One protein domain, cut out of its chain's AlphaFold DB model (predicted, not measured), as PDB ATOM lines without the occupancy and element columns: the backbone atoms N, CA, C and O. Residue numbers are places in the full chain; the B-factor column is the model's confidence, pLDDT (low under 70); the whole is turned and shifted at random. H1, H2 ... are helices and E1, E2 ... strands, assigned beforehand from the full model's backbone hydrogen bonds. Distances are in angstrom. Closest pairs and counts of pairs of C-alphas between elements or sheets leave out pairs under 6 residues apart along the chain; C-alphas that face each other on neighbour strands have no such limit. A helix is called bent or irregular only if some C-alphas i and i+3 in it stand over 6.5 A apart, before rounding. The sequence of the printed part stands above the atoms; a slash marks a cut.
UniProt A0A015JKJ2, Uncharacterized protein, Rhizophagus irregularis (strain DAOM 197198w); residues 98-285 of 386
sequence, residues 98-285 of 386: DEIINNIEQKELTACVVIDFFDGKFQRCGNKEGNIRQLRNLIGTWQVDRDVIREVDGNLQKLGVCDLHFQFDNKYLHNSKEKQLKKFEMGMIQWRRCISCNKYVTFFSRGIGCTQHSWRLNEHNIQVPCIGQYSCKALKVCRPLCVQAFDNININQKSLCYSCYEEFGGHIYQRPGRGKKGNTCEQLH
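What this domain is: This is residues 98 to 285 of the 386 residues of an uncharacterized protein of Rhizophagus irregularis (strain DAOM 197198w) (UniProt A0A015JKJ2). With little regular structure, the domain is a set of small antiparallel sheets joined largely by loops: E1-E6-E7, whose strand E7 has its centre 7.1 A from the mean of all C-alphas, the two-stranded E2-E3 and E4-E5, and E9-E8-E10 toward one end of the longest axis. The 188 printed residues run E1 E2 E3 E4 H1 E5 H2 E6 E7 E8 E9 H3 E10 H4 H5, mixed, with 72 in named elements. Compact, radius of gyration of the C-alphas 15.7 A, it spans 47 by 37 by 35 A.

Where its parts are: E6 is 187 to 193, 19.6 A; E7 200 to 206, 20.0 A; E1 98 to 100, from C-alpha (37.798, 25.032, -48.580). E2 is 115 to 118, E3 121 to 124, E4 132 to 134, H1 146 to 151, E5 160 to 162, H2 163 to 173, 14.1 A. E8 is 215 to 217, E9 220 to 223, H3 226 to 229, E10 242 to 244, H4 258 to 263, H5 282 to 285, to C-alpha (4.310, 19.702, -56.214).

How they stand to each other: In hairpin E6 and E7, N 190 and O 203 are 2.8 A apart; for E1 and E6, N 99 and O 189, 2.9 A. H1 only grazes this sheet, closest C-alphas Arg 146 and Thr 202, 5.6 A. E9, H3, E10 form a split strand-helix-strand unit, two same-way strands with E8 between, its crossover right-handed; N 216 and O 243 of E8 and E10 are 2.8 A apart. Every O i to N i+4 pair is within hydrogen-bond range in H1 and H4, 6 of 7 in H2; H3 and H5 are too short.

The domain as a whole: The printed part has no cut. H4 to H5 is a long link, 18 residues. Residues 176 to 185, 247, 273 to 275 and 277 to 278 have pLDDT under 70.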
ATOM      1  N   ASP A  98      37.936  26.435 -48.967       90.31
ATOM      2  CA  ASP A  98      37.798  25.032 -48.580       90.31
ATOM      3  C   ASP A  98      38.864  24.640 -47.560       90.31
ATOM      4  O   ASP A  98      40.030  25.001 -47.693       90.31
ATOM      5  N   GLU A  99      38.462  23.868 -46.553       91.56
ATOM      6  CA  GLU A  99      39.348  23.394 -45.495       91.56
ATOM      7  C   GLU A  99      39.184  21.883 -45.306       91.56
ATOM      8  O   GLU A  99      38.082  21.372 -45.082       91.56
ATOM      9  N   ILE A 100      40.284  21.140 -45.423       91.12
ATOM     10  CA  ILE A 100      40.281  19.678 -45.310       91.12
ATOM     11  C   ILE A 100      40.264  19.278 -43.833       91.12
ATOM     12  O   ILE A 100      41.054  19.758 -43.025       91.12
ATOM     13  N   ILE A 101      39.398  18.326 -43.483       90.44
ATOM     14  CA  ILE A 101      39.358  17.753 -42.139       90.44
ATOM     15  C   ILE A 101      40.394  16.633 -42.044       90.44
ATOM     16  O   ILE A 101      40.206  15.538 -42.588       90.44
ATOM     17  N   ASN A 102      41.460  16.883 -41.286       85.62
ATOM     18  CA  ASN A 102      42.515  15.904 -41.040       85.62
ATOM     19  C   ASN A 102      41.970  14.584 -40.465       85.62
ATOM     20  O   ASN A 102      41.070  14.554 -39.618       85.62
ATOM     21  N   ASN A 103      42.555  13.467 -40.906       83.88
ATOM     22  CA  ASN A 103      42.190  12.115 -40.476       83.88
ATOM     23  C   ASN A 103      42.803  11.771 -39.109       83.88
ATOM     24  O   ASN A 103      43.651  10.889 -39.000       83.88
ATOM     25  N   ILE A 104      42.399  12.502 -38.071       86.50
ATOM     26  CA  ILE A 104      42.867  12.297 -36.698       86.50
ATOM     27  C   ILE A 104      41.657  11.998 -35.821       86.50
ATOM     28  O   ILE A 104      40.744  12.818 -35.712       86.50
ATOM     29  N   GLU A 105      41.652  10.836 -35.172       86.38
ATOM     30  CA  GLU A 105      40.614  10.487 -34.202       86.38
ATOM     31  C   GLU A 105      40.657  11.438 -33.002       86.38
ATOM     32  O   GLU A 105      41.720  11.745 -32.461       86.38
ATOM     33  N   GLN A 106      39.487  11.913 -32.581       87.44
ATOM     34  CA  GLN A 106      39.336  12.782 -31.417       87.44
ATOM     35  C   GLN A 106      38.504  12.090 -30.347       87.44
ATOM     36  O   GLN A 106      37.493  11.455 -30.642       87.44
ATOM     37  N   LYS A 107      38.929  12.246 -29.090       82.75
ATOM     38  CA  LYS A 107      38.211  11.716 -27.924       82.75
ATOM     39  C   LYS A 107      37.031  12.600 -27.525       82.75
ATOM     40  O   LYS A 107      36.010  12.089 -27.085       82.75
ATOM     41  N   GLU A 108      37.180  13.911 -27.690       90.62
ATOM     42  CA  GLU A 108      36.175  14.906 -27.327       90.62
ATOM     43  C   GLU A 108      35.653  15.579 -28.592       90.62
ATOM     44  O   GLU A 108      36.418  16.167 -29.360       90.62
ATOM     45  N   LEU A 109      34.345  15.450 -28.815       95.50
ATOM     46  CA  LEU A 109      33.650  15.998 -29.972       95.50
ATOM     47  C   LEU A 109      32.630  17.041 -29.533       95.50
ATOM     48  O   LEU A 109      32.060  16.953 -28.443       95.50
ATOM     49  N   THR A 110      32.359  18.003 -30.409       96.56
ATOM     50  CA  THR A 110      31.264  18.953 -30.225       96.56
ATOM     51  C   THR A 110      29.913  18.235 -30.259       96.56
ATOM     52  O   THR A 110      29.784  17.107 -30.740       96.56
ATOM     53  N   ALA A 111      28.858  18.924 -29.827       97.12
ATOM     54  CA  ALA A 111      27.498  18.502 -30.150       97.12
ATOM     55  C   ALA A 111      27.276  18.449 -31.677       97.12
ATOM     56  O   ALA A 111      28.054  19.020 -32.447       97.12
ATOM     57  N   CYS A 112      26.199  17.787 -32.114       97.56
ATOM     58  CA  CYS A 112      25.868  17.634 -33.530       97.56
ATOM     59  C   CYS A 112      25.782  18.987 -34.257       97.56
ATOM     60  O   CYS A 112      24.902  19.800 -33.960       97.56
ATOM     61  N   VAL A 113      26.665  19.196 -35.235       97.38
ATOM     62  CA  VAL A 113      26.810  20.481 -35.947       97.38
ATOM     63  C   VAL A 113      25.911  20.624 -37.173       97.38
ATOM     64  O   VAL A 113      25.867  21.685 -37.785       97.38
ATOM     65  N   VAL A 114      25.192  19.570 -37.557       96.81
ATOM     66  CA  VAL A 114      24.326  19.571 -38.743       96.81
ATOM     67  C   VAL A 114      23.169  20.556 -38.563       96.81
ATOM     68  O   VAL A 114      22.477  20.518 -37.541       96.81
ATOM     69  N   ILE A 115      22.940  21.405 -39.569       96.00
ATOM     70  CA  ILE A 115      21.719  22.207 -39.681       96.00
ATOM     71  C   ILE A 115      20.591  21.308 -40.170       96.00
ATOM     72  O   ILE A 115      20.750  20.543 -41.123       96.00
ATOM     73  N   ASP A 116      19.440  21.406 -39.520       92.94
ATOM     74  CA  ASP A 116      18.256  20.637 -39.867       92.94
ATOM     75  C   ASP A 116      16.972  21.394 -39.530       92.94
ATOM     76  O   ASP A 116      17.009  22.447 -38.892       92.94
ATOM     77  N   PHE A 117      15.837  20.854 -39.955       89.56
ATOM     78  CA  PHE A 117      14.525  21.423 -39.701       89.56
ATOM     79  C   PHE A 117      13.904  20.831 -38.431       89.56
ATOM     80  O   PHE A 117      13.551  19.651 -38.384       89.56
ATOM     81  N   PHE A 118      13.747  21.666 -37.406       84.75
ATOM     82  CA  PHE A 118      13.092  21.321 -36.143       84.75
ATOM     83  C   PHE A 118      12.172  22.465 -35.720       84.75
ATOM     84  O   PHE A 118      12.541  23.629 -35.861       84.75
ATOM     85  N   ASP A 119      10.994  22.144 -35.186       83.00
ATOM     86  CA  ASP A 119      10.039  23.125 -34.645       83.00
ATOM     87  C   ASP A 119       9.733  24.293 -35.602       83.00
ATOM     88  O   ASP A 119       9.667  25.454 -35.205       83.00
ATOM     89  N   GLY A 120       9.584  23.986 -36.895       84.50
ATOM     90  CA  GLY A 120       9.224  24.973 -37.915       84.50
ATOM     91  C   GLY A 120      10.376  25.848 -38.419       84.50
ATOM     92  O   GLY A 120      10.131  26.749 -39.216       84.50
ATOM     93  N   LYS A 121      11.622  25.611 -37.986       91.88
ATOM     94  CA  LYS A 121      12.780  26.413 -38.402       91.88
ATOM     95  C   LYS A 121      14.025  25.576 -38.675       91.88
ATOM     96  O   LYS A 121      14.253  24.531 -38.065       91.88
ATOM     97  N   PHE A 122      14.873  26.085 -39.565       93.00
ATOM     98  CA  PHE A 122      16.221  25.559 -39.748       93.00
ATOM     99  C   PHE A 122      17.119  26.014 -38.600       93.00
ATOM    100  O   PHE A 122      17.252  27.210 -38.347       93.00
ATOM    101  N   GLN A 123      17.732  25.062 -37.905       94.62
ATOM    102  CA  GLN A 123      18.650  25.328 -36.803       94.62
ATOM    103  C   GLN A 123      19.643  24.179 -36.621       94.62
ATOM    104  O   GLN A 123      19.452  23.076 -37.138       94.62
ATOM    105  N   ARG A 124      20.710  24.433 -35.862       95.88
ATOM    106  CA  ARG A 124      21.660  23.396 -35.457       95.88
ATOM    107  C   ARG A 124      20.942  22.302 -34.679       95.88
ATOM    108  O   ARG A 124      20.201  22.587 -33.743       95.88
ATOM    109  N   CYS A 125      21.232  21.047 -35.016       95.19
ATOM    110  CA  CYS A 125      20.742  19.900 -34.266       95.19
ATOM    111  C   CYS A 125      21.141  19.971 -32.789       95.19
ATOM    112  O   CYS A 125      20.305  19.746 -31.921       95.19
ATOM    113  N   GLY A 126      22.415  20.243 -32.495       94.19
ATOM    114  CA  GLY A 126      22.898  20.481 -31.135       94.19
ATOM    115  C   GLY A 126      22.795  19.275 -30.201       94.19
ATOM    116  O   GLY A 126      23.101  19.394 -29.017       94.19
ATOM    117  N   ASN A 127      22.388  18.107 -30.708       93.44
ATOM    118  CA  ASN A 127      22.281  16.907 -29.899       93.44
ATOM    119  C   ASN A 127      23.677  16.443 -29.464       93.44
ATOM    120  O   ASN A 127      24.561  16.236 -30.299       93.44
ATOM    121  N   LYS A 128      23.840  16.274 -28.153       92.25
ATOM    122  CA  LYS A 128      25.045  15.765 -27.488       92.25
ATOM    123  C   LYS A 128      24.831  14.396 -26.833       92.25
ATOM    124  O   LYS A 128      25.755  13.849 -26.247       92.25
ATOM    125  N   GLU A 129      23.609  13.873 -26.884       86.31
ATOM    126  CA  GLU A 129      23.231  12.598 -26.283       86.31
ATOM    127  C   GLU A 129      23.491  11.426 -27.239       86.31
ATOM    128  O   GLU A 129      23.316  11.532 -28.459       86.31
ATOM    129  N   GLY A 130      23.849  10.273 -26.670       84.00
ATOM    130  CA  GLY A 130      24.197   9.066 -27.426       84.00
ATOM    131  C   GLY A 130      25.633   9.088 -27.950       84.00
ATOM    132  O   GLY A 130      26.464   9.861 -27.475       84.00
ATOM    133  N   ASN A 131      25.946   8.222 -28.922       89.56
ATOM    134  CA  ASN A 131      27.278   8.243 -29.516       89.56
ATOM    135  C   ASN A 131      27.365   9.393 -30.516       89.56
ATOM    136  O   ASN A 131      26.612   9.459 -31.495       89.56
ATOM    137  N   ILE A 132      28.314  10.286 -30.266       95.50
ATOM    138  CA  ILE A 132      28.724  11.308 -31.218       95.50
ATOM    139  C   ILE A 132      29.881  10.751 -32.037       95.50
ATOM    140  O   ILE A 132      30.797  10.119 -31.512       95.50
ATOM    141  N   ARG A 133      29.820  10.957 -33.348       94.00
ATOM    142  CA  ARG A 133      30.853  10.551 -34.305       94.00
ATOM    143  C   ARG A 133      31.472  11.791 -34.919       94.00
ATOM    144  O   ARG A 133      30.837  12.837 -34.952       94.00
ATOM    145  N   GLN A 134      32.687  11.680 -35.439       93.88
ATOM    146  CA  GLN A 134      33.296  12.791 -36.166       93.88
ATOM    147  C   GLN A 134      32.503  13.101 -37.440       93.88
ATOM    148  O   GLN A 134      32.109  12.181 -38.162       93.88
ATOM    149  N   LEU A 135      32.312  14.386 -37.735       95.19
ATOM    150  CA  LEU A 135      31.577  14.888 -38.899       95.19
ATOM    151  C   LEU A 135      32.077  14.273 -40.214       95.19
ATOM    152  O   LEU A 135      31.276  13.868 -41.050       95.19
ATOM    153  N   ARG A 136      33.397  14.096 -40.348       91.75
ATOM    154  CA  ARG A 136      34.048  13.458 -41.506       91.75
ATOM    155  C   ARG A 136      33.550  12.047 -41.841       91.75
ATOM    156  O   ARG A 136      33.772  11.556 -42.947       91.75
ATOM    157  N   ASN A 137      32.867  11.385 -40.906       90.44
ATOM    158  CA  ASN A 137      32.276  10.069 -41.131       90.44
ATOM    159  C   ASN A 137      30.976  10.126 -41.952       90.44
ATOM    160  O   ASN A 137      30.493   9.075 -42.381       90.44
ATOM    161  N   LEU A 138      30.424  11.316 -42.204       92.06
ATOM    162  CA  LEU A 138      29.346  11.515 -43.172       92.06
ATOM    163  C   LEU A 138      29.861  11.377 -44.614       92.06
ATOM    164  O   LEU A 138      31.051  11.545 -44.903       92.06
ATOM    165  N   ILE A 139      28.961  11.008 -45.517       88.94
ATOM    166  CA  ILE A 139      29.204  10.782 -46.946       88.94
ATOM    167  C   ILE A 139      28.657  11.950 -47.766       88.94
ATOM    168  O   ILE A 139      29.332  12.418 -48.681       88.94
ATOM    169  N   GLY A 140      27.440  12.400 -47.458       90.38
ATOM    170  CA  GLY A 140      26.751  13.412 -48.248       90.38
ATOM    171  C   GLY A 140      27.229  14.836 -48.029       90.38
ATOM    172  O   GLY A 140      28.060  15.127 -47.170       90.38
ATOM    173  N   THR A 141      26.606  15.730 -48.790       93.00
ATOM    174  CA  THR A 141      26.681  17.175 -48.603       93.00
ATOM    175  C   THR A 141      25.626  17.621 -47.590       93.00
ATOM    176  O   THR A 141      24.425  17.415 -47.803       93.00
ATOM    177  N   TRP A 142      26.071  18.264 -46.513       95.88
ATOM    178  CA  TRP A 142      25.240  18.738 -45.405       95.88
ATOM    179  C   TRP A 142      25.558  20.192 -45.081       95.88
ATOM    180  O   TRP A 142      26.728  20.548 -44.995       95.88
ATOM    181  N   GLN A 143      24.543  21.027 -44.854       96.62
ATOM    182  CA  GLN A 143      24.786  22.345 -44.264       96.62
ATOM    183  C   GLN A 143      25.106  22.160 -42.777       96.62
ATOM    184  O   GLN A 143      24.422  21.411 -42.072       96.62
ATOM    185  N   VAL A 144      26.149  22.830 -42.302       97.19
ATOM    186  CA  VAL A 144      26.623  22.758 -40.916       97.19
ATOM    187  C   VAL A 144      26.632  24.143 -40.284       97.19
ATOM    188  O   VAL A 144      26.668  25.161 -40.980       97.19
ATOM    189  N   ASP A 145      26.530  24.179 -38.961       96.69
ATOM    190  CA  ASP A 145      26.518  25.416 -38.195       96.69
ATOM    191  C   ASP A 145      27.881  26.101 -38.271       96.69
ATOM    192  O   ASP A 145      28.861  25.622 -37.699       96.69
ATOM    193  N   ARG A 146      27.912  27.230 -38.984       94.31
ATOM    194  CA  ARG A 146      29.103  28.039 -39.234       94.31
ATOM    195  C   ARG A 146      29.737  28.561 -37.947       94.31
ATOM    196  O   ARG A 146      30.963  28.625 -37.885       94.31
ATOM    197  N   ASP A 147      28.944  28.925 -36.944       94.06
ATOM    198  CA  ASP A 147      29.479  29.509 -35.714       94.06
ATOM    199  C   ASP A 147      30.265  28.460 -34.927       94.06
ATOM    200  O   ASP A 147      31.372  28.734 -34.473       94.06
ATOM    201  N   VAL A 148      29.793  27.209 -34.915       94.44
ATOM    202  CA  VAL A 148      30.541  26.093 -34.311       94.44
ATOM    203  C   VAL A 148      31.856  25.823 -35.038       94.44
ATOM    204  O   VAL A 148      32.848  25.482 -34.399       94.44
ATOM    205  N   ILE A 149      31.894  25.978 -36.368       93.56
ATOM    206  CA  ILE A 149      33.150  25.827 -37.118       93.56
ATOM    207  C   ILE A 149      34.167  26.895 -36.690       93.56
ATOM    208  O   ILE A 149      35.345  26.590 -36.540       93.56
ATOM    209  N   ARG A 150      33.716  28.130 -36.441       92.06
ATOM    210  CA  ARG A 150      34.587  29.203 -35.934       92.06
ATOM    211  C   ARG A 150      35.055  28.923 -34.506       92.06
ATOM    212  O   ARG A 150      36.215  29.157 -34.198       92.06
ATOM    213  N   GLU A 151      34.180  28.393 -33.653       92.75
ATOM    214  CA  GLU A 151      34.494  28.066 -32.253       92.75
ATOM    215  C   GLU A 151      35.571  26.981 -32.102       92.75
ATOM    216  O   GLU A 151      36.303  26.986 -31.113       92.75
ATOM    217  N   VAL A 152      35.682  26.039 -33.050       90.88
ATOM    218  CA  VAL A 152      36.719  24.990 -32.989       90.88
ATOM    219  C   VAL A 152      38.100  25.467 -33.453       90.88
ATOM    220  O   VAL A 152      39.060  24.714 -33.284       90.88
ATOM    221  N   ASP A 153      38.202  26.686 -33.993       89.06
ATOM    222  CA  ASP A 153      39.454  27.389 -34.309       89.06
ATOM    223  C   ASP A 153      40.481  26.498 -35.036       89.06
ATOM    224  O   ASP A 153      41.494  26.072 -34.480       89.06
ATOM    225  N   GLY A 154      40.128  26.063 -36.249       84.81
ATOM    226  CA  GLY A 154      40.946  25.165 -37.080       84.81
ATOM    227  C   GLY A 154      40.997  23.699 -36.619       84.81
ATOM    228  O   GLY A 154      41.457  22.828 -37.353       84.81
ATOM    229  N   ASN A 155      40.468  23.349 -35.438       92.00
ATOM    230  CA  ASN A 155      40.397  21.957 -34.970       92.00
ATOM    231  C   ASN A 155      39.163  21.218 -35.509       92.00
ATOM    232  O   ASN A 155      38.400  20.614 -34.746       92.00
ATOM    233  N   LEU A 156      38.968  21.232 -36.829       93.81
ATOM    234  CA  LEU A 156      37.784  20.680 -37.501       93.81
ATOM    235  C   LEU A 156      37.516  19.198 -37.186       93.81
ATOM    236  O   LEU A 156      36.375  18.737 -37.214       93.81
ATOM    237  N   GLN A 157      38.546  18.433 -36.826       92.38
ATOM    238  CA  GLN A 157      38.428  17.038 -36.397       92.38
ATOM    239  C   GLN A 157      37.575  16.844 -35.129       92.38
ATOM    240  O   GLN A 157      37.126  15.723 -34.868       92.38
ATOM    241  N   LYS A 158      37.339  17.906 -34.343       94.81
ATOM    242  CA  LYS A 158      36.471  17.889 -33.154       94.81
ATOM    243  C   LYS A 158      34.984  17.993 -33.493       94.81
ATOM    244  O   LYS A 158      34.150  17.772 -32.620       94.81
ATOM    245  N   LEU A 159      34.627  18.321 -34.733       96.50
ATOM    246  CA  LEU A 159      33.231  18.494 -35.125       96.50
ATOM    247  C   LEU A 159      32.467  17.173 -35.018       96.50
ATOM    248  O   LEU A 159      32.847  16.160 -35.612       96.50
ATOM    249  N   GLY A 160      31.378  17.195 -34.255       96.56
ATOM    250  CA  GLY A 160      30.545  16.036 -33.970       96.56
ATOM    251  C   GLY A 160      29.280  15.943 -34.824       96.56
ATOM    252  O   GLY A 160      28.686  16.944 -35.230       96.56
ATOM    253  N   VAL A 161      28.813  14.715 -35.040       96.69
ATOM    254  CA  VAL A 161      27.502  14.378 -35.599       96.69
ATOM    255  C   VAL A 161      26.827  13.311 -34.737       96.69
ATOM    256  O   VAL A 161      27.466  12.342 -34.322       96.69
ATOM    257  N   CYS A 162      25.534  13.477 -34.449       95.62
ATOM    258  CA  CYS A 162      24.800  12.497 -33.648       95.62
ATOM    259  C   CYS A 162      24.484  11.221 -34.444       95.62
ATOM    260  O   CYS A 162      24.382  11.236 -35.676       95.62
ATOM    261  N   ASP A 163      24.258  10.119 -33.726       92.81
ATOM    262  CA  ASP A 163      23.932   8.821 -34.325       92.81
ATOM    263  C   ASP A 163      22.720   8.875 -35.278       92.81
ATOM    264  O   ASP A 163      22.704   8.147 -36.269       92.81
ATOM    265  N   LEU A 164      21.722   9.738 -35.037       91.50
ATOM    266  CA  LEU A 164      20.550   9.858 -35.917       91.50
ATOM    267  C   LEU A 164      20.938  10.363 -37.314       91.50
ATOM    268  O   LEU A 164      20.562   9.751 -38.315       91.50
ATOM    269  N   HIS A 165      21.697  11.459 -37.383       93.69
ATOM    270  CA  HIS A 165      22.186  12.028 -38.642       93.69
ATOM    271  C   HIS A 165      23.169  11.094 -39.332       93.69
ATOM    272  O   HIS A 165      23.039  10.848 -40.529       93.69
ATOM    273  N   PHE A 166      24.094  10.511 -38.568       93.06
ATOM    274  CA  PHE A 166      25.059   9.554 -39.094       93.06
ATOM    275  C   PHE A 166      24.378   8.338 -39.731       93.06
ATOM    276  O   PHE A 166      24.683   7.981 -40.871       93.06
ATOM    277  N   GLN A 167      23.436   7.710 -39.019       90.69
ATOM    278  CA  GLN A 167      22.700   6.558 -39.534       90.69
ATOM    279  C   GLN A 167      21.838   6.935 -40.732       90.69
ATOM    280  O   GLN A 167      21.742   6.141 -41.665       90.69
ATOM    281  N   PHE A 168      21.224   8.120 -40.730       90.12
ATOM    282  CA  PHE A 168      20.429   8.576 -41.862       90.12
ATOM    283  C   PHE A 168      21.279   8.720 -43.129       90.12
ATOM    284  O   PHE A 168      20.988   8.081 -44.143       90.12
ATOM    285  N   ASP A 169      22.371   9.476 -43.031       90.88
ATOM    286  CA  ASP A 169      23.317   9.706 -44.120       90.88
ATOM    287  C   ASP A 169      23.902   8.399 -44.671       90.88
ATOM    288  O   ASP A 169      23.936   8.173 -45.882       90.88
ATOM    289  N   ASN A 170      24.307   7.498 -43.773       88.19
ATOM    290  CA  ASN A 170      24.949   6.258 -44.171       88.19
ATOM    291  C   ASN A 170      23.942   5.219 -44.666       88.19
ATOM    292  O   ASN A 170      24.225   4.516 -45.627       88.19
ATOM    293  N   LYS A 171      22.799   5.020 -44.014       86.75
ATOM    294  CA  LYS A 171      21.918   3.882 -44.329       86.75
ATOM    295  C   LYS A 171      20.860   4.205 -45.376       86.75
ATOM    296  O   LYS A 171      20.471   3.301 -46.110       86.75
ATOM    297  N   TYR A 172      20.375   5.442 -45.402       85.69
ATOM    298  CA  TYR A 172      19.194   5.806 -46.180       85.69
ATOM    299  C   TYR A 172      19.531   6.767 -47.310       85.69
ATOM    300  O   TYR A 172      19.007   6.597 -48.404       85.69
ATOM    301  N   LEU A 173      20.407   7.741 -47.059       86.25
ATOM    302  CA  LEU A 173      20.677   8.793 -48.029       86.25
ATOM    303  C   LEU A 173      21.557   8.325 -49.193       86.25
ATOM    304  O   LEU A 173      21.344   8.775 -50.310       86.25
ATOM    305  N   HIS A 174      22.504   7.412 -48.953       83.75
ATOM    306  CA  HIS A 174      23.464   6.971 -49.970       83.75
ATOM    307  C   HIS A 174      23.497   5.456 -50.158       83.75
ATOM    308  O   HIS A 174      23.404   4.676 -49.203       83.75
ATOM    309  N   ASN A 175      23.717   5.029 -51.403       76.00
ATOM    310  CA  ASN A 175      23.784   3.611 -51.758       76.00
ATOM    311  C   ASN A 175      25.108   2.979 -51.297       76.00
ATOM    312  O   ASN A 175      26.159   3.617 -51.284       76.00
ATOM    313  N   SER A 176      25.089   1.685 -50.963       69.50
ATOM    314  CA  SER A 176      26.253   0.969 -50.410       69.50
ATOM    315  C   SER A 176      27.487   0.947 -51.323       69.50
ATOM    316  O   SER A 176      28.601   0.937 -50.807       69.50
ATOM    317  N   LYS A 177      27.296   0.960 -52.649       67.12
ATOM    318  CA  LYS A 177      28.381   0.945 -53.646       67.12
ATOM    319  C   LYS A 177      29.211   2.238 -53.635       67.12
ATOM    320  O   LYS A 177      30.429   2.179 -53.699       67.12
ATOM    321  N   GLU A 178      28.571   3.389 -53.448       64.38
ATOM    322  CA  GLU A 178      29.229   4.708 -53.453       64.38
ATOM    323  C   GLU A 178      30.092   4.948 -52.212       64.38
ATOM    324  O   GLU A 178      31.119   5.620 -52.270       64.38
ATOM    325  N   LYS A 179      29.739   4.314 -51.085       65.56
ATOM    326  CA  LYS A 179      30.551   4.358 -49.857       65.56
ATOM    327  C   LYS A 179      31.973   3.838 -50.060       65.56
ATOM    328  O   LYS A 179      32.844   4.151 -49.254       65.56
ATOM    329  N   GLN A 180      32.179   3.016 -51.088       61.25
ATOM    330  CA  GLN A 180      33.467   2.423 -51.431       61.25
ATOM    331  C   GLN A 180      34.284   3.310 -52.384       61.25
ATOM    332  O   GLN A 180      35.500   3.156 -52.435       61.25
ATOM    333  N   LEU A 181      33.642   4.243 -53.103       60.84
ATOM    334  CA  LEU A 181      34.289   5.095 -54.111       60.84
ATOM    335  C   LEU A 181      34.999   6.310 -53.497       60.84
ATOM    336  O   LEU A 181      36.033   6.733 -54.004       60.84
ATOM    337  N   LYS A 182      34.502   6.842 -52.370       63.28
ATOM    338  CA  LYS A 182      35.117   7.989 -51.677       63.28
ATOM    339  C   LYS A 182      35.626   7.630 -50.284       63.28
ATOM    340  O   LYS A 182      34.847   7.396 -49.352       63.28
ATOM    341  N   LYS A 183      36.956   7.651 -50.133       62.47
ATOM    342  CA  LYS A 183      37.649   7.428 -48.856       62.47
ATOM    343  C   LYS A 183      37.304   8.525 -47.841       62.47
ATOM    344  O   LYS A 183      37.074   9.677 -48.198       62.47
ATOM    345  N   PHE A 184      37.320   8.173 -46.554       60.03
ATOM    346  CA  PHE A 184      37.057   9.097 -45.437       60.03
ATOM    347  C   PHE A 184      38.074  10.251 -45.337       60.03
ATOM    348  O   PHE A 184      37.831  11.242 -44.655       60.03
ATOM    349  N   GLU A 185      39.223  10.136 -46.002       62.03
ATOM    350  CA  GLU A 185      40.290  11.149 -46.060       62.03
ATOM    351  C   GLU A 185      39.894  12.411 -46.841       62.03
ATOM    352  O   GLU A 185      40.598  13.406 -46.778       62.03
ATOM    353  N   MET A 186      38.756  12.395 -47.540       73.88
ATOM    354  CA  MET A 186      38.312  13.497 -48.401       73.88
ATOM    355  C   MET A 186      37.318  14.458 -47.726       73.88
ATOM    356  O   MET A 186      36.729  15.288 -48.409       73.88
ATOM    357  N   GLY A 187      37.046  14.325 -46.424       88.31
ATOM    358  CA  GLY A 187      36.101  15.216 -45.739       88.31
ATOM    359  C   GLY A 187      36.588  16.667 -45.749       88.31
ATOM    360  O   GLY A 187      37.707  16.925 -45.314       88.31
ATOM    361  N   MET A 188      35.754  17.600 -46.207       91.62
ATOM    362  CA  MET A 188      36.086  19.025 -46.254       91.62
ATOM    363  C   MET A 188      34.935  19.898 -45.757       91.62
ATOM    364  O   MET A 188      33.759  19.533 -45.855       91.62
ATOM    365  N   ILE A 189      35.301  21.055 -45.217       94.06
ATOM    366  CA  ILE A 189      34.408  22.166 -44.922       94.06
ATOM    367  C   ILE A 189      34.520  23.176 -46.057       94.06
ATOM    368  O   ILE A 189      35.617  23.576 -46.429       94.06
ATOM    369  N   GLN A 190      33.378  23.589 -46.589       93.06
ATOM    370  CA  GLN A 190      33.276  24.509 -47.712       93.06
ATOM    371  C   GLN A 190      32.541  25.762 -47.251       93.06
ATOM    372  O   GLN A 190      31.344  25.735 -46.938       93.06
ATOM    373  N   TRP A 191      33.271  26.868 -47.194       93.00
ATOM    374  CA  TRP A 191      32.746  28.187 -46.879       93.00
ATOM    375  C   TRP A 191      32.240  28.810 -48.167       93.00
ATOM    376  O   TRP A 191      33.001  28.965 -49.118       93.00
ATOM    377  N   ARG A 192      30.943  29.112 -48.229       90.75
ATOM    378  CA  ARG A 192      30.283  29.573 -49.455       90.75
ATOM    379  C   ARG A 192      29.297  30.698 -49.163       90.75
ATOM    380  O   ARG A 192      28.828  30.848 -48.029       90.75
ATOM    381  N   ARG A 193      28.925  31.473 -50.178       92.06
ATOM    382  CA  ARG A 193      27.742  32.339 -50.162       92.06
ATOM    383  C   ARG A 193      26.605  31.649 -50.897       92.06
ATOM    384  O   ARG A 193      26.769  31.035 -51.949       92.06
ATOM    385  N   CYS A 194      25.409  31.750 -50.334       92.81
ATOM    386  CA  CYS A 194      24.224  31.260 -51.009       92.81
ATOM    387  C   CYS A 194      23.929  32.129 -52.237       92.81
ATOM    388  O   CYS A 194      23.667  33.325 -52.101       92.81
ATOM    389  N   ILE A 195      23.858  31.518 -53.421       90.44
ATOM    390  CA  ILE A 195      23.560  32.221 -54.672       90.44
ATOM    391  C   ILE A 195      22.195  32.917 -54.663       90.44
ATOM    392  O   ILE A 195      21.990  33.817 -55.464       90.44
ATOM    393  N   SER A 196      21.279  32.562 -53.755       90.31
ATOM    394  CA  SER A 196      19.956  33.187 -53.616       90.31
ATOM    395  C   SER A 196      19.912  34.302 -52.565       90.31
ATOM    396  O   SER A 196      19.678  35.460 -52.886       90.31
ATOM    397  N   CYS A 197      20.207  34.026 -51.300       92.12
ATOM    398  CA  CYS A 197      20.093  35.067 -50.272       92.12
ATOM    399  C   CYS A 197      21.379  35.881 -50.063       92.12
ATOM    400  O   CYS A 197      21.389  36.776 -49.227       92.12
ATOM    401  N   ASN A 198      22.471  35.553 -50.766       90.19
ATOM    402  CA  ASN A 198      23.820  36.103 -50.561       90.19
ATOM    403  C   ASN A 198      24.368  35.926 -49.130       90.19
ATOM    404  O   ASN A 198      25.435  36.435 -48.795       90.19
ATOM    405  N   LYS A 199      23.654  35.186 -48.271       92.19
ATOM    406  CA  LYS A 199      24.100  34.884 -46.916       92.19
ATOM    407  C   LYS A 199      25.200  33.845 -46.963       92.19
ATOM    408  O   LYS A 199      25.157  32.890 -47.743       92.19
ATOM    409  N   TYR A 200      26.148  34.023 -46.068       93.00
ATOM    410  CA  TYR A 200      27.188  33.059 -45.801       93.00
ATOM    411  C   TYR A 200      26.616  31.754 -45.250       93.00
ATOM    412  O   TYR A 200      25.817  31.749 -44.315       93.00
ATOM    413  N   VAL A 201      27.058  30.646 -45.830       93.88
ATOM    414  CA  VAL A 201      26.720  29.288 -45.416       93.88
ATOM    415  C   VAL A 201      27.966  28.424 -45.392       93.88
ATOM    416  O   VAL A 201      28.986  28.751 -46.002       93.88
ATOM    417  N   THR A 202      27.893  27.331 -44.646       95.50
ATOM    418  CA  THR A 202      28.990  26.379 -44.552       95.50
ATOM    419  C   THR A 202      28.453  24.986 -44.815       95.50
ATOM    420  O   THR A 202      27.447  24.574 -44.230       95.50
ATOM    421  N   PHE A 203      29.111  24.274 -45.721       95.44
ATOM    422  CA  PHE A 203      28.794  22.895 -46.051       95.44
ATOM    423  C   PHE A 203      29.905  21.971 -45.582       95.44
ATOM    424  O   PHE A 203      31.081  22.299 -45.667       95.44
ATOM    425  N   PHE A 204      29.518  20.796 -45.112       95.19
ATOM    426  CA  PHE A 204      30.385  19.634 -45.087       95.19
ATOM    427  C   PHE A 204      30.088  18.776 -46.312       95.19
ATOM    428  O   PHE A 204      28.920  18.579 -46.660       95.19
ATOM    429  N   SER A 205      31.125  18.210 -46.914       91.38
ATOM    430  CA  SER A 205      30.997  17.198 -47.957       91.38
ATOM    431  C   SER A 205      32.209  16.263 -47.953       91.38
ATOM    432  O   SER A 205      33.276  16.570 -47.412       91.38
ATOM    433  N   ARG A 206      32.039  15.071 -48.535       87.44
ATOM    434  CA  ARG A 206      33.157  14.165 -48.819       87.44
ATOM    435  C   ARG A 206      33.659  14.401 -50.245       87.44
ATOM    436  O   ARG A 206      33.018  14.008 -51.225       87.44
ATOM    437  N   GLY A 207      34.839  14.995 -50.364       84.31
ATOM    438  CA  GLY A 207      35.341  15.578 -51.608       84.31
ATOM    439  C   GLY A 207      34.577  16.857 -51.951       84.31
ATOM    440  O   GLY A 207      33.837  17.363 -51.124       84.31
ATOM    441  N   ILE A 208      34.694  17.339 -53.188       81.81
ATOM    442  CA  ILE A 208      34.091  18.616 -53.627       81.81
ATOM    443  C   ILE A 208      32.548  18.618 -53.517       81.81
ATOM    444  O   ILE A 208      31.926  19.662 -53.333       81.81
ATOM    445  N   GLY A 209      31.913  17.446 -53.586       84.81
ATOM    446  CA  GLY A 209      30.466  17.281 -53.460       84.81
ATOM    447  C   GLY A 209      30.043  15.811 -53.459       84.81
ATOM    448  O   GLY A 209      30.878  14.903 -53.466       84.81
ATOM    449  N   CYS A 210      28.737  15.548 -53.460       86.56
ATOM    450  CA  CYS A 210      28.198  14.187 -53.477       86.56
ATOM    451  C   CYS A 210      27.955  13.708 -54.915       86.56
ATOM    452  O   CYS A 210      27.137  14.288 -55.620       86.56
ATOM    453  N   THR A 211      28.584  12.613 -55.333       81.06
ATOM    454  CA  THR A 211      28.477  12.055 -56.698       81.06
ATOM    455  C   THR A 211      27.040  11.715 -57.102       81.06
ATOM    456  O   THR A 211      26.649  11.907 -58.248       81.06
ATOM    457  N   GLN A 212      26.216  11.269 -56.148       81.44
ATOM    458  CA  GLN A 212      24.818  10.891 -56.396       81.44
ATOM    459  C   GLN A 212      23.862  12.085 -56.510       81.44
ATOM    460  O   GLN A 212      22.805  11.985 -57.130       81.44
ATOM    461  N   HIS A 213      24.219  13.192 -55.864       87.44
ATOM    462  CA  HIS A 213      23.315  14.301 -55.564       87.44
ATOM    463  C   HIS A 213      23.849  15.646 -56.070       87.44
ATOM    464  O   HIS A 213      23.365  16.704 -55.667       87.44
ATOM    465  N   SER A 214      24.874  15.618 -56.920       89.00
ATOM    466  CA  SER A 214      25.413  16.810 -57.570       89.00
ATOM    467  C   SER A 214      24.793  16.973 -58.946       89.00
ATOM    468  O   SER A 214      24.620  16.004 -59.692       89.00
ATOM    469  N   TRP A 215      24.467  18.215 -59.279       91.69
ATOM    470  CA  TRP A 215      23.733  18.563 -60.486       91.69
ATOM    471  C   TRP A 215      24.450  19.673 -61.232       91.69
ATOM    472  O   TRP A 215      24.994  20.595 -60.623       91.69
ATOM    473  N   ARG A 216      24.386  19.595 -62.558       90.44
ATOM    474  CA  ARG A 216      24.735  20.677 -63.466       90.44
ATOM    475  C   ARG A 216      23.435  21.262 -63.999       90.44
ATOM    476  O   ARG A 216      22.666  20.557 -64.652       90.44
ATOM    477  N   LEU A 217      23.172  22.520 -63.663       89.56
ATOM    478  CA  LEU A 217      22.001  23.283 -64.078       89.56
ATOM    479  C   LEU A 217      22.456  24.455 -64.949       89.56
ATOM    480  O   LEU A 217      23.251  25.276 -64.496       89.56
ATOM    481  N   ASN A 218      21.944  24.524 -66.179       86.06
ATOM    482  CA  ASN A 218      22.339  25.498 -67.199       86.06
ATOM    483  C   ASN A 218      23.860  25.639 -67.281       86.06
ATOM    484  O   ASN A 218      24.415  26.694 -66.997       86.06
ATOM    485  N   GLU A 219      24.530  24.514 -67.526       83.81
ATOM    486  CA  GLU A 219      25.989  24.413 -67.643       83.81
ATOM    487  C   GLU A 219      26.796  24.710 -66.360       83.81
ATOM    488  O   GLU A 219      28.010  24.509 -66.362       83.81
ATOM    489  N   HIS A 220      26.156  25.035 -65.233       85.44
ATOM    490  CA  HIS A 220      26.830  25.320 -63.965       85.44
ATOM    491  C   HIS A 220      26.580  24.244 -62.911       85.44
ATOM    492  O   HIS A 220      25.444  23.826 -62.686       85.44
ATOM    493  N   ASN A 221      27.630  23.834 -62.200       89.75
ATOM    494  CA  ASN A 221      27.482  22.952 -61.045       89.75
ATOM    495  C   ASN A 221      26.794  23.691 -59.892       89.75
ATOM    496  O   ASN A 221      27.140  24.835 -59.586       89.75
ATOM    497  N   ILE A 222      25.831  23.033 -59.249       90.75
ATOM    498  CA  ILE A 222      25.133  23.556 -58.074       90.75
ATOM    499  C   ILE A 222      25.371  22.660 -56.860       90.75
ATOM    500  O   ILE A 222      25.344  21.432 -56.956       90.75
ATOM    501  N   GLN A 223      25.549  23.291 -55.703       90.44
ATOM    502  CA  GLN A 223      25.669  22.611 -54.421       90.44
ATOM    503  C   GLN A 223      24.403  22.820 -53.605       90.44
ATOM    504  O   GLN A 223      24.092  23.935 -53.182       90.44
ATOM    505  N   VAL A 224      23.688  21.731 -53.351       91.94
ATOM    506  CA  VAL A 224      22.513  21.712 -52.476       91.94
ATOM    507  C   VAL A 224      22.631  20.532 -51.504       91.94
ATOM    508  O   VAL A 224      23.334  19.561 -51.804       91.94
ATOM    509  N   PRO A 225      21.960  20.563 -50.340       91.38
ATOM    510  CA  PRO A 225      21.917  19.417 -49.435       91.38
ATOM    511  C   PRO A 225      21.486  18.116 -50.097       91.38
ATOM    512  O   PRO A 225      20.475  18.065 -50.799       91.38
ATOM    513  N   CYS A 226      22.157  17.025 -49.735       93.19
ATOM    514  CA  CYS A 226      21.708  15.690 -50.118       93.19
ATOM    515  C   CYS A 226      20.355  15.349 -49.479       93.19
ATOM    516  O   CYS A 226      19.506  14.761 -50.138       93.19
ATOM    517  N   ILE A 227      20.105  15.767 -48.230       91.88
ATOM    518  CA  ILE A 227      18.835  15.487 -47.532       91.88
ATOM    519  C   ILE A 227      17.608  16.050 -48.268       91.88
ATOM    520  O   ILE A 227      16.541  15.441 -48.216       91.88
ATOM    521  N   GLY A 228      17.759  17.163 -48.993       90.69
ATOM    522  CA  GLY A 228      16.692  17.717 -49.827       90.69
ATOM    523  C   GLY A 228      16.318  16.808 -50.992       90.69
ATOM    524  O   GLY A 228      15.174  16.775 -51.406       90.69
ATOM    525  N   GLN A 229      17.251  15.997 -51.476       90.88
ATOM    526  CA  GLN A 229      17.071  15.166 -52.665       90.88
ATOM    527  C   GLN A 229      16.642  13.731 -52.337       90.88
ATOM    528  O   GLN A 229      16.356  12.952 -53.242       90.88
ATOM    529  N   TYR A 230      16.575  13.372 -51.051       89.44
ATOM    530  CA  TYR A 230      16.216  12.022 -50.614       89.44
ATOM    531  C   TYR A 230      14.812  11.607 -51.070       89.44
ATOM    532  O   TYR A 230      14.605  10.495 -51.555       89.44
ATOM    533  N   SER A 231      13.836  12.500 -50.893       88.06
ATOM    534  CA  SER A 231      12.426  12.245 -51.210       88.06
ATOM    535  C   SER A 231      11.816  13.268 -52.164       88.06
ATOM    536  O   SER A 231      10.749  13.006 -52.717       88.06
ATOM    537  N   CYS A 232      12.445  14.434 -52.339       92.06
ATOM    538  CA  CYS A 232      11.941  15.486 -53.210       92.06
ATOM    539  C   CYS A 232      12.527  15.357 -54.616       92.06
ATOM    540  O   CYS A 232      13.737  15.240 -54.794       92.06
ATOM    541  N   LYS A 233      11.655  15.424 -55.627       89.06
ATOM    542  CA  LYS A 233      12.020  15.367 -57.054       89.06
ATOM    543  C   LYS A 233      12.118  16.759 -57.688       89.06
ATOM    544  O   LYS A 233      11.983  16.894 -58.903       89.06
ATOM    545  N   ALA A 234      12.342  17.790 -56.871       92.88
ATOM    546  CA  ALA A 234      12.578  19.151 -57.341       92.88
ATOM    547  C   ALA A 234      13.822  19.227 -58.236       92.88
ATOM    548  O   ALA A 234      13.805  19.912 -59.252       92.88
ATOM    549  N   LEU A 235      14.879  18.481 -57.920       91.69
ATOM    550  CA  LEU A 235      15.992  18.266 -58.841       91.69
ATOM    551  C   LEU A 235      15.795  16.943 -59.570       91.69
ATOM    552  O   LEU A 235      15.675  15.885 -58.954       91.69
ATOM    553  N   LYS A 236      15.715  17.026 -60.896       91.00
ATOM    554  CA  LYS A 236      15.484  15.890 -61.782       91.00
ATOM    555  C   LYS A 236      16.139  16.142 -63.129       91.00
ATOM    556  O   LYS A 236      16.366  17.285 -63.518       91.00
ATOM    557  N   VAL A 237      16.399  15.058 -63.853       90.56
ATOM    558  CA  VAL A 237      16.951  15.141 -65.204       90.56
ATOM    559  C   VAL A 237      15.941  15.825 -66.123       90.56
ATOM    560  O   VAL A 237      14.812  15.365 -66.270       90.56
ATOM    561  N   CYS A 238      16.375  16.910 -66.746       88.94
ATOM    562  CA  CYS A 238      15.619  17.719 -67.688       88.94
ATOM    563  C   CYS A 238      16.630  18.178 -68.737       88.94
ATOM    564  O   CYS A 238      17.275  19.201 -68.555       88.94
ATOM    565  N   ARG A 239      16.910  17.357 -69.754       83.81
ATOM    566  CA  ARG A 239      17.989  17.663 -70.717       83.81
ATOM    567  C   ARG A 239      17.547  18.762 -71.680       83.81
ATOM    568  O   ARG A 239      16.370  18.751 -71.988       83.81
ATOM    569  N   PRO A 240      18.441  19.653 -72.144       83.31
ATOM    570  CA  PRO A 240      19.834  19.810 -71.703       83.31
ATOM    571  C   PRO A 240      19.988  20.611 -70.389       83.31
ATOM    572  O   PRO A 240      21.085  20.683 -69.846       83.31
ATOM    573  N   LEU A 241      18.898  21.164 -69.842       84.88
ATOM    574  CA  LEU A 241      18.888  22.106 -68.713       84.88
ATOM    575  C   LEU A 241      19.551  21.603 -67.431       84.88
ATOM    576  O   LEU A 241      20.335  22.317 -66.816       84.88
ATOM    577  N   CYS A 242      19.178  20.413 -66.978       90.06
ATOM    578  CA  CYS A 242      19.562  19.858 -65.694       90.06
ATOM    579  C   CYS A 242      19.965  18.397 -65.863       90.06
ATOM    580  O   CYS A 242      19.160  17.543 -66.255       90.06
ATOM    581  N   VAL A 243      21.223  18.104 -65.550       90.44
ATOM    582  CA  VAL A 243      21.802  16.761 -65.608       90.44
ATOM    583  C   VAL A 243      22.566  16.466 -64.323       90.44
ATOM    584  O   VAL A 243      23.020  17.377 -63.633       90.44
ATOM    585  N   GLN A 244      22.707  15.188 -63.982       88.44
ATOM    586  CA  GLN A 244      23.576  14.797 -62.875       88.44
ATOM    587  C   GLN A 244      25.037  15.075 -63.245       88.44
ATOM    588  O   GLN A 244      25.463  14.763 -64.356       88.44
ATOM    589  N   ALA A 245      25.785  15.669 -62.314       82.94
ATOM    590  CA  ALA A 245      27.191  16.017 -62.514       82.94
ATOM    591  C   ALA A 245      28.136  14.816 -62.311       82.94
ATOM    592  O   ALA A 245      29.240  14.820 -62.851       82.94
ATOM    593  N   PHE A 246      27.701  13.785 -61.572       76.06
ATOM    594  CA  PHE A 246      28.517  12.626 -61.184       76.06
ATOM    595  C   PHE A 246      29.874  13.057 -60.593       76.06
ATOM    596  O   PHE A 246      29.889  13.657 -59.520       76.06
ATOM    597  N   ASP A 247      30.986  12.787 -61.287       67.56
ATOM    598  CA  ASP A 247      32.350  13.121 -60.853       67.56
ATOM    599  C   ASP A 247      32.863  14.465 -61.402       67.56
ATOM    600  O   ASP A 247      33.872  14.980 -60.923       67.56
ATOM    601  N   ASN A 248      32.149  15.092 -62.344       70.25
ATOM    602  CA  ASN A 248      32.549  16.356 -62.981       70.25
ATOM    603  C   ASN A 248      32.116  17.581 -62.156       70.25
ATOM    604  O   ASN A 248      31.527  18.540 -62.669       70.25
ATOM    605  N   ILE A 249      32.373  17.536 -60.849       74.94
ATOM    606  CA  ILE A 249      32.019  18.605 -59.914       74.94
ATOM    607  C   ILE A 249      33.190  19.586 -59.831       74.94
ATOM    608  O   ILE A 249      34.278  19.240 -59.381       74.94
ATOM    609  N   ASN A 250      32.942  20.824 -60.250       74.25
ATOM    610  CA  ASN A 250      33.894  21.929 -60.146       74.25
ATOM    611  C   ASN A 250      33.827  22.552 -58.738       74.25
ATOM    612  O   ASN A 250      32.745  22.669 -58.158       74.25
ATOM    613  N   ILE A 251      34.976  22.983 -58.215       71.94
ATOM    614  CA  ILE A 251      35.112  23.698 -56.939       71.94
ATOM    615  C   ILE A 251      34.285  24.997 -56.883       71.94
ATOM    616  O   ILE A 251      33.741  25.330 -55.827       71.94
ATOM    617  N   ASN A 252      34.076  25.645 -58.035       75.44
ATOM    618  CA  ASN A 252      33.297  26.878 -58.225       75.44
ATOM    619  C   ASN A 252      31.776  26.632 -58.316       75.44
ATOM    620  O   ASN A 252      31.044  27.335 -59.018       75.44
ATOM    621  N   GLN A 253      31.275  25.593 -57.646       85.00
ATOM    622  CA  GLN A 253      29.852  25.263 -57.631       85.00
ATOM    623  C   GLN A 253      29.007  26.334 -56.923       85.00
ATOM    624  O   GLN A 253      29.328  26.824 -55.838       85.00
ATOM    625  N   LYS A 254      27.857  26.655 -57.519       89.38
ATOM    626  CA  LYS A 254      26.909  27.647 -57.006       89.38
ATOM    627  C   LYS A 254      26.123  27.055 -55.834       89.38
ATOM    628  O   LYS A 254      25.316  26.143 -56.013       89.38
ATOM    629  N   SER A 255      26.355  27.570 -54.630       91.50
ATOM    630  CA  SER A 255      25.794  27.011 -53.394       91.50
ATOM    631  C   SER A 255      24.403  27.543 -53.062       91.50
ATOM    632  O   SER A 255      24.149  28.742 -53.160       91.50
ATOM    633  N   LEU A 256      23.503  26.677 -52.592       94.25
ATOM    634  CA  LEU A 256      22.158  27.052 -52.151       94.25
ATOM    635  C   LEU A 256      21.900  26.582 -50.715       94.25
ATOM    636  O   LEU A 256      22.005  25.395 -50.415       94.25
ATOM    637  N   CYS A 257      21.541  27.514 -49.829       95.12
ATOM    638  CA  CYS A 257      21.209  27.196 -48.442       95.12
ATOM    639  C   CYS A 257      19.864  26.464 -48.329       95.12
ATOM    640  O   CYS A 257      19.049  26.503 -49.250       95.12
ATOM    641  N   TYR A 258      19.604  25.844 -47.177       95.00
ATOM    642  CA  TYR A 258      18.371  25.076 -46.943       95.00
ATOM    643  C   TYR A 258      17.112  25.928 -47.113       95.00
ATOM    644  O   TYR A 258      16.165  25.505 -47.769       95.00
ATOM    645  N   SER A 259      17.122  27.148 -46.572       94.69
ATOM    646  CA  SER A 259      15.986  28.068 -46.668       94.69
ATOM    647  C   SER A 259      15.661  28.422 -48.114       94.69
ATOM    648  O   SER A 259      14.514  28.307 -48.528       94.69
ATOM    649  N   CYS A 260      16.672  28.794 -48.902       95.12
ATOM    650  CA  CYS A 260      16.464  29.132 -50.306       95.12
ATOM    651  C   CYS A 260      16.137  27.898 -51.150       95.12
ATOM    652  O   CYS A 260      15.401  28.012 -52.122       95.12
ATOM    653  N   TYR A 261      16.637  26.717 -50.776       95.00
ATOM    654  CA  TYR A 261      16.223  25.470 -51.408       95.00
ATOM    655  C   TYR A 261      14.713  25.247 -51.259       95.00
ATOM    656  O   TYR A 261      14.051  24.964 -52.257       95.00
ATOM    657  N   GLU A 262      14.155  25.446 -50.058       94.31
ATOM    658  CA  GLU A 262      12.707  25.323 -49.849       94.31
ATOM    659  C   GLU A 262      11.887  26.425 -50.517       94.31
ATOM    660  O   GLU A 262      10.885  26.147 -51.174       94.31
ATOM    661  N   GLU A 263      12.342  27.673 -50.430       93.25
ATOM    662  CA  GLU A 263      11.707  28.821 -51.088       93.25
ATOM    663  C   GLU A 263      11.573  28.619 -52.611       93.25
ATOM    664  O   GLU A 263      10.634  29.098 -53.262       93.25
ATOM    665  N   PHE A 264      12.511  27.871 -53.194       92.88
ATOM    666  CA  PHE A 264      12.565  27.637 -54.627       92.88
ATOM    667  C   PHE A 264      11.687  26.454 -55.050       92.88
ATOM    668  O   PHE A 264      11.555  26.192 -56.238       92.88
ATOM    669  N   GLY A 265      11.013  25.780 -54.115       93.12
ATOM    670  CA  GLY A 265      10.172  24.612 -54.397       93.12
ATOM    671  C   GLY A 265      10.907  23.281 -54.244       93.12
ATOM    672  O   GLY A 265      10.414  22.249 -54.688       93.12
ATOM    673  N   GLY A 266      12.098  23.285 -53.642       94.19
ATOM    674  CA  GLY A 266      12.653  22.090 -53.019       94.19
ATOM    675  C   GLY A 266      11.957  21.801 -51.688       94.19
ATOM    676  O   GLY A 266      11.291  22.663 -51.128       94.19
ATOM    677  N   HIS A 267      12.115  20.593 -51.153       93.19
ATOM    678  CA  HIS A 267      11.585  20.257 -49.829       93.19
ATOM    679  C   HIS A 267      12.593  19.404 -49.068       93.19
ATOM    680  O   HIS A 267      12.941  18.303 -49.505       93.19
ATOM    681  N   ILE A 268      13.086  19.909 -47.936       92.06
ATOM    682  CA  ILE A 268      14.006  19.168 -47.079       92.06
ATOM    683  C   ILE A 268      13.237  18.027 -46.420       92.06
ATOM    684  O   ILE A 268      12.162  18.216 -45.852       92.06
ATOM    685  N   TYR A 269      13.781  16.810 -46.492       90.00
ATOM    686  CA  TYR A 269      13.116  15.657 -45.902       90.00
ATOM    687  C   TYR A 269      13.018  15.787 -44.377       90.00
ATOM    688  O   TYR A 269      14.016  15.712 -43.657       90.00
ATOM    689  N   GLN A 270      11.787  15.912 -43.879       86.00
ATOM    690  CA  GLN A 270      11.501  15.966 -42.452       86.00
ATOM    691  C   GLN A 270      11.403  14.553 -41.877       86.00
ATOM    692  O   GLN A 270      10.534  13.757 -42.242       86.00
ATOM    693  N   ARG A 271      12.299  14.223 -40.940       79.69
ATOM    694  CA  ARG A 271      12.296  12.907 -40.290       79.69
ATOM    695  C   ARG A 271      11.119  12.818 -39.309       79.69
ATOM    696  O   ARG A 271      11.113  13.541 -38.318       79.69
ATOM    697  N   PRO A 272      10.179  11.877 -39.487       70.56
ATOM    698  CA  PRO A 272       8.951  11.810 -38.690       70.56
ATOM    699  C   PRO A 272       9.166  11.263 -37.263       70.56
ATOM    700  O   PRO A 272       8.216  11.169 -36.490       70.56
ATOM    701  N   GLY A 273      10.395  10.874 -36.901       67.56
ATOM    702  CA  GLY A 273      10.733  10.193 -35.645       67.56
ATOM    703  C   GLY A 273      10.746   8.662 -35.762       67.56
ATOM    704  O   GLY A 273      10.464   8.090 -36.816       67.56
ATOM    705  N   ARG A 274      11.115   7.969 -34.674       65.00
ATOM    706  CA  ARG A 274      11.208   6.496 -34.653       65.00
ATOM    707  C   ARG A 274       9.835   5.855 -34.907       65.00
ATOM    708  O   ARG A 274       8.851   6.232 -34.280       65.00
ATOM    709  N   GLY A 275       9.790   4.864 -35.801       64.00
ATOM    710  CA  GLY A 275       8.598   4.046 -36.075       64.00
ATOM    711  C   GLY A 275       7.531   4.691 -36.969       64.00
ATOM    712  O   GLY A 275       6.525   4.046 -37.254       64.00
ATOM    713  N   LYS A 276       7.734   5.928 -37.435       72.00
ATOM    714  CA  LYS A 276       6.785   6.641 -38.303       72.00
ATOM    715  C   LYS A 276       7.274   6.658 -39.753       72.00
ATOM    716  O   LYS A 276       8.477   6.721 -40.007       72.00
ATOM    717  N   LYS A 277       6.343   6.580 -40.710       68.56
ATOM    718  CA  LYS A 277       6.652   6.736 -42.141       68.56
ATOM    719  C   LYS A 277       6.899   8.209 -42.451       68.56
ATOM    720  O   LYS A 277       6.205   9.067 -41.914       68.56
ATOM    721  N   GLY A 278       7.913   8.477 -43.270       68.94
ATOM    722  CA  GLY A 278       8.206   9.826 -43.741       68.94
ATOM    723  C   GLY A 278       7.116  10.319 -44.673       68.94
ATOM    724  O   GLY A 278       6.551   9.528 -45.431       68.94
ATOM    725  N   ASN A 279       6.842  11.617 -44.621       71.00
ATOM    726  CA  ASN A 279       5.946  12.250 -45.574       71.00
ATOM    727  C   ASN A 279       6.699  12.474 -46.889       71.00
ATOM    728  O   ASN A 279       7.866  12.871 -46.884       71.00
ATOM    729  N   THR A 280       6.037  12.212 -48.013       81.12
ATOM    730  CA  THR A 280       6.521  12.635 -49.327       81.12
ATOM    731  C   THR A 280       6.021  14.050 -49.605       81.12
ATOM    732  O   THR A 280       4.947  14.442 -49.152       81.12
ATOM    733  N   CYS A 281       6.788  14.829 -50.363       89.19
ATOM    734  CA  CYS A 281       6.383  16.172 -50.781       89.19
ATOM    735  C   CYS A 281       5.576  16.165 -52.092       89.19
ATOM    736  O   CYS A 281       5.397  17.210 -52.700       89.19
ATOM    737  N   GLU A 282       5.077  15.010 -52.549       86.69
ATOM    738  CA  GLU A 282       4.361  14.891 -53.832       86.69
ATOM    739  C   GLU A 282       3.135  15.809 -53.904       86.69
ATOM    740  O   GLU A 282       2.887  16.424 -54.936       86.69
ATOM    741  N   GLN A 283       2.416  15.963 -52.790       87.88
ATOM    742  CA  GLN A 283       1.270  16.871 -52.700       87.88
ATOM    743  C   GLN A 283       1.671  18.349 -52.809       87.88
ATOM    744  O   GLN A 283       0.881  19.153 -53.293       87.88
ATOM    745  N   LEU A 284       2.893  18.708 -52.400       88.56
ATOM    746  CA  LEU A 284       3.399  20.083 -52.484       88.56
ATOM    747  C   LEU A 284       3.750  20.482 -53.926       88.56
ATOM    748  O   LEU A 284       3.751  21.668 -54.239       88.56
ATOM    749  N   HIS A 285       3.962  19.498 -54.806       91.50
ATOM    750  CA  HIS A 285       4.310  19.702 -56.214       91.50
ATOM    751  C   HIS A 285       3.105  19.741 -57.171       91.50
ATOM    752  O   HIS A 285       3.293  19.887 -58.378       91.50
TER     753      HIS A 285